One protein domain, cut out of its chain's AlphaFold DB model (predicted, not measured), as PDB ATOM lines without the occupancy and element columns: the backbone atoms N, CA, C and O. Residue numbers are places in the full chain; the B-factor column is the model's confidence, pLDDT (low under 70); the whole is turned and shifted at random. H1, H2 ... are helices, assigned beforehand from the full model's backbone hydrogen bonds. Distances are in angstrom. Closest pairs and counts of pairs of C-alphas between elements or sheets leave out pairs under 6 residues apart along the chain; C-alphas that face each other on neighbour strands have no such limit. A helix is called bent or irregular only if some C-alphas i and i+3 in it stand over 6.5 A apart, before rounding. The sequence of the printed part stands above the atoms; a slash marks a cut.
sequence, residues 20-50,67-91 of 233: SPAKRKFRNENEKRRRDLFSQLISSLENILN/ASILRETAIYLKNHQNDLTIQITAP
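This is residues 20 to 50 and 67 to 91 of the 233 residues of the protein "Hypothetical protein" of Adineta steineri (UniProt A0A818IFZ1). A long helix, H1, and a shorter one, H2, make a wide, open V: the last part of H1 meets the first part of H2. Residues 20 to 41 of H1 stick out as a free arm; H2 has a kink near residue 82, and residues 83 to 89 also stand free. The printed part has 56 residues with two named helices, H1 then H2, and no named strand; the class is all helix. It is extended, with a radius of gyration of the C-alphas of 17.8 A and spans of 57 by 26 by 14 A.

H1, residues 20 to 50, runs 45.1 A from C-alpha 20 at (198.280, 153.229, 161.303) to C-alpha 50 at (156.811, 135.934, 165.256). H2, residues 67 to 88, measures 27.9 A and ends at C-alpha 88, (159.925, 124.882, 144.188). H2 is neither bent nor irregular, but only just: C-alphas 79 and 82 are 6.2 A apart.

H1 touches H2 with residues 42 to 49 alone, and H2 touches H1 with residues 69 to 76 alone. Their closest C-alphas, of Glu 46 and Ile 69, are 6.1 A apart. They run the same way at a steep tilt of 59 degrees. Every O i to N i+4 pair is within hydrogen-bond range in H1, and 16 of 18 in H2.

The C-alphas farthest apart, of Ser 20 and Pro 91, are 58.3 A apart. Residues 51 to 66 are not printed; C-alphas 50 and 67 are 15.6 A apart across the cut. Mean pLDDT of the printed part is 77.2, with residues 20, 50 and 80 to 91 under 70.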
ATOM      1  N   SER A  20     198.596 154.389 160.453       66.44
ATOM      2  CA  SER A  20     198.280 153.229 161.303       66.44
ATOM      3  C   SER A  20     197.015 153.387 162.178       66.44
ATOM      4  O   SER A  20     196.187 152.470 162.155       66.44
ATOM      5  N   PRO A  21     196.751 154.517 162.875       74.69
ATOM      6  CA  PRO A  21     195.501 154.726 163.598       74.69
ATOM      7  C   PRO A  21     194.320 154.944 162.651       74.69
ATOM      8  O   PRO A  21     193.239 154.442 162.939       74.69
ATOM      9  N   ALA A  22     194.513 155.605 161.502       76.75
ATOM     10  CA  ALA A  22     193.456 155.777 160.503       76.75
ATOM     11  C   ALA A  22     193.009 154.432 159.902       76.75
ATOM     12  O   ALA A  22     191.816 154.139 159.866       76.75
ATOM     13  N   LYS A  23     193.958 153.561 159.528       81.88
ATOM     14  CA  LYS A  23     193.670 152.187 159.073       81.88
ATOM     15  C   LYS A  23     192.983 151.359 160.160       81.88
ATOM     16  O   LYS A  23     192.027 150.641 159.877       81.88
ATOM     17  N   ARG A  24     193.434 151.472 161.416       83.06
ATOM     18  CA  ARG A  24     192.819 150.777 162.559       83.06
ATOM     19  C   ARG A  24     191.393 151.265 162.818       83.06
ATOM     20  O   ARG A  24     190.517 150.440 163.057       83.06
ATOM     21  N   LYS A  25     191.151 152.574 162.724       87.31
ATOM     22  CA  LYS A  25     189.827 153.187 162.876       87.31
ATOM     23  C   LYS A  25     188.877 152.736 161.767       87.31
ATOM     24  O   LYS A  25     187.812 152.226 162.083       87.31
ATOM     25  N   PHE A  26     189.309 152.798 160.507       87.25
ATOM     26  CA  PHE A  26     188.528 152.313 159.365       87.25
ATOM     27  C   PHE A  26     188.174 150.824 159.494       87.25
ATOM     28  O   PHE A  26     187.027 150.432 159.288       87.25
ATOM     29  N   ARG A  27     189.133 149.983 159.910       88.50
ATOM     30  CA  ARG A  27     188.882 148.558 160.177       88.50
ATOM     31  C   ARG A  27     187.842 148.362 161.282       88.50
ATOM     32  O   ARG A  27     186.935 147.554 161.119       88.50
ATOM     33  N   ASN A  28     187.955 149.103 162.383       93.31
ATOM     34  CA  ASN A  28     187.014 149.023 163.501       93.31
ATOM     35  C   ASN A  28     185.608 149.504 163.111       93.31
ATOM     36  O   ASN A  28     184.624 148.896 163.525       93.31
ATOM     37  N   GLU A  29     185.509 150.571 162.320       92.38
ATOM     38  CA  GLU A  29     184.243 151.087 161.788       92.38
ATOM     39  C   GLU A  29     183.594 150.090 160.829       92.38
ATOM     40  O   GLU A  29     182.393 149.845 160.921       92.38
ATOM     41  N   ASN A  30     184.379 149.465 159.948       92.94
ATOM     42  CA  ASN A  30     183.867 148.439 159.047       92.94
ATOM     43  C   ASN A  30     183.384 147.198 159.816       92.94
ATOM     44  O   ASN A  30     182.307 146.674 159.545       92.94
ATOM     45  N   GLU A  31     184.131 146.774 160.836       94.19
ATOM     46  CA  GLU A  31     183.731 145.664 161.703       94.19
ATOM     47  C   GLU A  31     182.484 145.998 162.534       94.19
ATOM     48  O   GLU A  31     181.612 145.156 162.737       94.19
ATOM     49  N   LYS A  32     182.358 147.242 163.004       94.25
ATOM     50  CA  LYS A  32     181.131 147.710 163.655       94.25
ATOM     51  C   LYS A  32     179.952 147.661 162.679       94.25
ATOM     52  O   LYS A  32     178.943 147.057 163.010       94.25
ATOM     53  N   ARG A  33     180.110 148.176 161.453       93.69
ATOM     54  CA  ARG A  33     179.068 148.128 160.414       93.69
ATOM     55  C   ARG A  33     178.620 146.696 160.116       93.69
ATOM     56  O   ARG A  33     177.424 146.448 160.041       93.69
ATOM     57  N   ARG A  34     179.554 145.744 159.998       95.25
ATOM     58  CA  ARG A  34     179.230 144.316 159.814       95.25
ATOM     59  C   ARG A  34     178.404 143.758 160.978       95.25
ATOM     60  O   ARG A  34     177.421 143.062 160.738       95.25
ATOM     61  N   ARG A  35     178.770 144.080 162.223       93.19
ATOM     62  CA  ARG A  35     178.042 143.642 163.430       93.19
ATOM     63  C   ARG A  35     176.664 144.289 163.566       93.19
ATOM     64  O   ARG A  35     175.721 143.617 163.990       93.19
ATOM     65  N   ASP A  36     176.542 145.556 163.185       93.94
ATOM     66  CA  ASP A  36     175.281 146.295 163.200       93.94
ATOM     67  C   ASP A  36     174.328 145.738 162.129       93.94
ATOM     68  O   ASP A  36     173.192 145.401 162.454       93.94
ATOM     69  N   LEU A  37     174.812 145.514 160.898       94.25
ATOM     70  CA  LEU A  37     174.054 144.856 159.822       94.25
ATOM     71  C   LEU A  37     173.601 143.448 160.220       94.25
ATOM     72  O   LEU A  37     172.434 143.109 160.063       94.25
ATOM     73  N   PHE A  38     174.499 142.639 160.787       92.56
ATOM     74  CA  PHE A  38     174.133 141.317 161.294       92.56
ATOM     75  C   PHE A  38     173.024 141.407 162.349       92.56
ATOM     76  O   PHE A  38     172.073 140.635 162.315       92.56
ATOM     77  N   SER A  39     173.107 142.373 163.267       91.44
ATOM     78  CA  SER A  39     172.077 142.561 164.295       91.44
ATOM     79  C   SER A  39     170.731 142.984 163.695       91.44
ATOM     80  O   SER A  39     169.708 142.475 164.135       91.44
ATOM     81  N   GLN A  40     170.730 143.838 162.665       91.38
ATOM     82  CA  GLN A  40     169.514 144.227 161.937       91.38
ATOM     83  C   GLN A  40     168.861 143.035 161.228       91.38
ATOM     84  O   GLN A  40     167.651 142.847 161.341       91.38
ATOM     85  N   LEU A  41     169.654 142.199 160.549       91.81
ATOM     86  CA  LEU A  41     169.147 140.999 159.875       91.81
ATOM     87  C   LEU A  41     168.541 140.001 160.868       91.81
ATOM     88  O   LEU A  41     167.472 139.460 160.606       91.81
ATOM     89  N   ILE A  42     169.176 139.797 162.026       90.81
ATOM     90  CA  ILE A  42     168.643 138.922 163.079       90.81
ATOM     91  C   ILE A  42     167.302 139.442 163.618       90.81
ATOM     92  O   ILE A  42     166.372 138.657 163.764       90.81
ATOM     93  N   SER A  43     167.163 140.748 163.859       86.31
ATOM     94  CA  SER A  43     165.880 141.329 164.284       86.31
ATOM     95  C   SER A  43     164.803 141.242 163.199       86.31
ATOM     96  O   SER A  43     163.637 141.006 163.505       86.31
ATOM     97  N   SER A  44     165.173 141.383 161.922       87.31
ATOM     98  CA  SER A  44     164.235 141.162 160.816       87.31
ATOM     99  C   SER A  44     163.764 139.706 160.756       87.31
ATOM    100  O   SER A  44     162.586 139.468 160.509       87.31
ATOM    101  N   LEU A  45     164.657 138.739 160.999       87.00
ATOM    102  CA  LEU A  45     164.306 137.318 161.077       87.00
ATOM    103  C   LEU A  45     163.375 137.024 162.259       87.00
ATOM    104  O   LEU A  45     162.396 136.306 162.086       87.00
ATOM    105  N   GLU A  46     163.639 137.602 163.433       85.62
ATOM    106  CA  GLU A  46     162.772 137.472 164.615       85.62
ATOM    107  C   GLU A  46     161.336 137.932 164.319       85.62
ATOM    108  O   GLU A  46     160.382 137.241 164.665       85.62
ATOM    109  N   ASN A  47     161.173 139.054 163.608       82.56
ATOM    110  CA  ASN A  47     159.853 139.544 163.208       82.56
ATOM    111  C   ASN A  47     159.117 138.562 162.287       82.56
ATOM    112  O   ASN A  47     157.926 138.342 162.483       82.56
ATOM    113  N   ILE A  48     159.809 137.957 161.316       83.06
ATOM    114  CA  ILE A  48     159.208 136.971 160.403       83.06
ATOM    115  C   ILE A  48     158.740 135.736 161.184       83.06
ATOM    116  O   ILE A  48     157.602 135.307 161.024       83.06
ATOM    117  N   LEU A  49     159.572 135.214 162.091       78.62
ATOM    118  CA  LEU A  49     159.214 134.055 162.918       78.62
ATOM    119  C   LEU A  49     158.031 134.326 163.857       78.62
ATOM    120  O   LEU A  49     157.258 133.417 164.151       78.62
ATOM    121  N   ASN A  50     157.893 135.558 164.348       69.69
ATOM    122  CA  ASN A  50     156.811 135.934 165.256       69.69
ATOM    123  C   ASN A  50     155.463 136.140 164.546       69.69
ATOM    124  O   ASN A  50     154.435 136.010 165.204       69.69
ATOM    125  N   ALA A  67     171.240 133.159 168.987       88.25
ATOM    126  CA  ALA A  67     171.414 131.744 168.677       88.25
ATOM    127  C   ALA A  67     170.076 130.991 168.675       88.25
ATOM    128  O   ALA A  67     169.885 130.104 167.846       88.25
ATOM    129  N   SER A  68     169.138 131.340 169.558       86.00
ATOM    130  CA  SER A  68     167.771 130.811 169.501       86.00
ATOM    131  C   SER A  68     167.017 131.274 168.264       86.00
ATOM    132  O   SER A  68     166.420 130.420 167.620       86.00
ATOM    133  N   ILE A  69     167.130 132.548 167.859       86.88
ATOM    134  CA  ILE A  69     166.525 133.040 166.604       86.88
ATOM    135  C   ILE A  69     167.013 132.192 165.429       86.88
ATOM    136  O   ILE A  69     166.204 131.654 164.689       86.88
ATOM    137  N   LEU A  70     168.328 131.989 165.294       90.25
ATOM    138  CA  LEU A  70     168.887 131.186 164.202       90.25
ATOM    139  C   LEU A  70     168.476 129.708 164.260       90.25
ATOM    140  O   LEU A  70     168.199 129.118 163.218       90.25
ATOM    141  N   ARG A  71     168.434 129.099 165.455       86.56
ATOM    142  CA  ARG A  71     167.959 127.713 165.625       86.56
ATOM    143  C   ARG A  71     166.496 127.583 165.234       86.56
ATOM    144  O   ARG A  71     166.135 126.647 164.530       86.56
ATOM    145  N   GLU A  72     165.675 128.529 165.662       83.75
ATOM    146  CA  GLU A  72     164.261 128.558 165.337       83.75
ATOM    147  C   GLU A  72     164.037 128.835 163.851       83.75
ATOM    148  O   GLU A  72     163.248 128.131 163.237       83.75
ATOM    149  N   THR A  73     164.808 129.735 163.230       86.19
ATOM    150  CA  THR A  73     164.822 129.910 161.770       86.19
ATOM    151  C   THR A  73     165.212 128.619 161.061       86.19
ATOM    152  O   THR A  73     164.584 128.262 160.076       86.19
ATOM    153  N   ALA A  74     166.215 127.881 161.541       85.50
ATOM    154  CA  ALA A  74     166.611 126.615 160.928       85.50
ATOM    155  C   ALA A  74     165.513 125.544 161.046       85.50
ATOM    156  O   ALA A  74     165.276 124.808 160.091       85.50
ATOM    157  N   ILE A  75     164.825 125.469 162.190       83.50
ATOM    158  CA  ILE A  75     163.676 124.571 162.394       83.50
ATOM    159  C   ILE A  75     162.505 124.995 161.508       83.50
ATOM    160  O   ILE A  75     161.932 124.155 160.822       83.50
ATOM    161  N   TYR A  76     162.186 126.288 161.490       82.12
ATOM    162  CA  TYR A  76     161.158 126.879 160.645       82.12
ATOM    163  C   TYR A  76     161.420 126.548 159.181       82.12
ATOM    164  O   TYR A  76     160.589 125.913 158.542       82.12
ATOM    165  N   LEU A  77     162.612 126.872 158.680       83.25
ATOM    166  CA  LEU A  77     163.011 126.553 157.320       83.25
ATOM    167  C   LEU A  77     162.930 125.055 157.073       83.25
ATOM    168  O   LEU A  77     162.372 124.688 156.064       83.25
ATOM    169  N   LYS A  78     163.385 124.179 157.973       79.12
ATOM    170  CA  LYS A  78     163.283 122.721 157.791       79.12
ATOM    171  C   LYS A  78     161.834 122.224 157.714       79.12
ATOM    172  O   LYS A  78     161.528 121.367 156.889       79.12
ATOM    173  N   ASN A  79     160.947 122.754 158.552       74.25
ATOM    174  CA  ASN A  79     159.531 122.384 158.576       74.25
ATOM    175  C   ASN A  79     158.804 122.899 157.329       74.25
ATOM    176  O   ASN A  79     158.056 122.157 156.694       74.25
ATOM    177  N   HIS A  80     159.083 124.144 156.945       66.19
ATOM    178  CA  HIS A  80     158.551 124.769 155.741       66.19
ATOM    179  C   HIS A  80     159.304 124.357 154.479       66.19
ATOM    180  O   HIS A  80     158.816 124.620 153.395       66.19
ATOM    181  N   GLN A  81     160.446 123.675 154.559       57.50
ATOM    182  CA  GLN A  81     161.172 123.201 153.386       57.50
ATOM    183  C   GLN A  81     160.387 122.088 152.719       57.50
ATOM    184  O   GLN A  81     160.379 122.066 151.506       57.50
ATOM    185  N   ASN A  82     159.646 121.235 153.428       51.47
ATOM    186  CA  ASN A  82     158.730 120.314 152.744       51.47
ATOM    187  C   ASN A  82     157.624 121.063 151.981       51.47
ATOM    188  O   ASN A  82     157.281 120.657 150.880       51.47
ATOM    189  N   ASP A  83     157.134 122.185 152.508       47.41
ATOM    190  CA  ASP A  83     156.087 123.010 151.885       47.41
ATOM    191  C   ASP A  83     156.635 123.852 150.707       47.41
ATOM    192  O   ASP A  83     156.083 123.879 149.613       47.41
ATOM    193  N   LEU A  84     157.818 124.448 150.874       42.72
ATOM    194  CA  LEU A  84     158.557 125.193 149.854       42.72
ATOM    195  C   LEU A  84     159.175 124.277 148.793       42.72
ATOM    196  O   LEU A  84     159.283 124.685 147.650       42.72
ATOM    197  N   THR A  85     159.558 123.041 149.117       37.94
ATOM    198  CA  THR A  85     160.014 122.033 148.137       37.94
ATOM    199  C   THR A  85     158.820 121.498 147.348       37.94
ATOM    200  O   THR A  85     158.984 121.170 146.182       37.94
ATOM    201  N   ILE A  86     157.603 121.494 147.909       40.72
ATOM    202  CA  ILE A  86     156.371 121.300 147.124       40.72
ATOM    203  C   ILE A  86     156.114 122.505 146.198       40.72
ATOM    204  O   ILE A  86     155.627 122.322 145.090       40.72
ATOM    205  N   GLN A  87     156.495 123.726 146.585       40.53
ATOM    206  CA  GLN A  87     156.346 124.911 145.725       40.53
ATOM    207  C   GLN A  87     157.485 125.106 144.699       40.53
ATOM    208  O   GLN A  87     157.251 125.674 143.638       40.53
ATOM    209  N   ILE A  88     158.707 124.647 144.993       37.00
ATOM    210  CA  ILE A  88     159.925 124.882 144.188       37.00
ATOM    211  C   ILE A  88     160.359 123.624 143.414       37.00
ATOM    212  O   ILE A  88     160.965 123.742 142.352       37.00
ATOM    213  N   THR A  89     160.056 122.425 143.920       31.59
ATOM    214  CA  THR A  89     160.578 121.145 143.399       31.59
ATOM    215  C   THR A  89     159.508 120.076 143.219       31.59
ATOM    216  O   THR A  89     159.832 118.958 142.811       31.59
ATOM    217  N   ALA A  90     158.234 120.367 143.490       33.75
ATOM    218  CA  ALA A  90     157.228 119.503 142.918       33.75
ATOM    219  C   ALA A  90     157.366 119.617 141.392       33.75
ATOM    220  O   ALA A  90     157.529 120.726 140.877       33.75
ATOM    221  N   PRO A  91     157.224 118.519 140.643       38.03
ATOM    222  CA  PRO A  91     156.969 118.579 139.205       38.03
ATOM    223  C   PRO A  91     155.621 119.275 138.874       38.03
ATOM    224  O   PRO A  91     155.036 119.022 137.829       38.03
TER     225      PRO A  91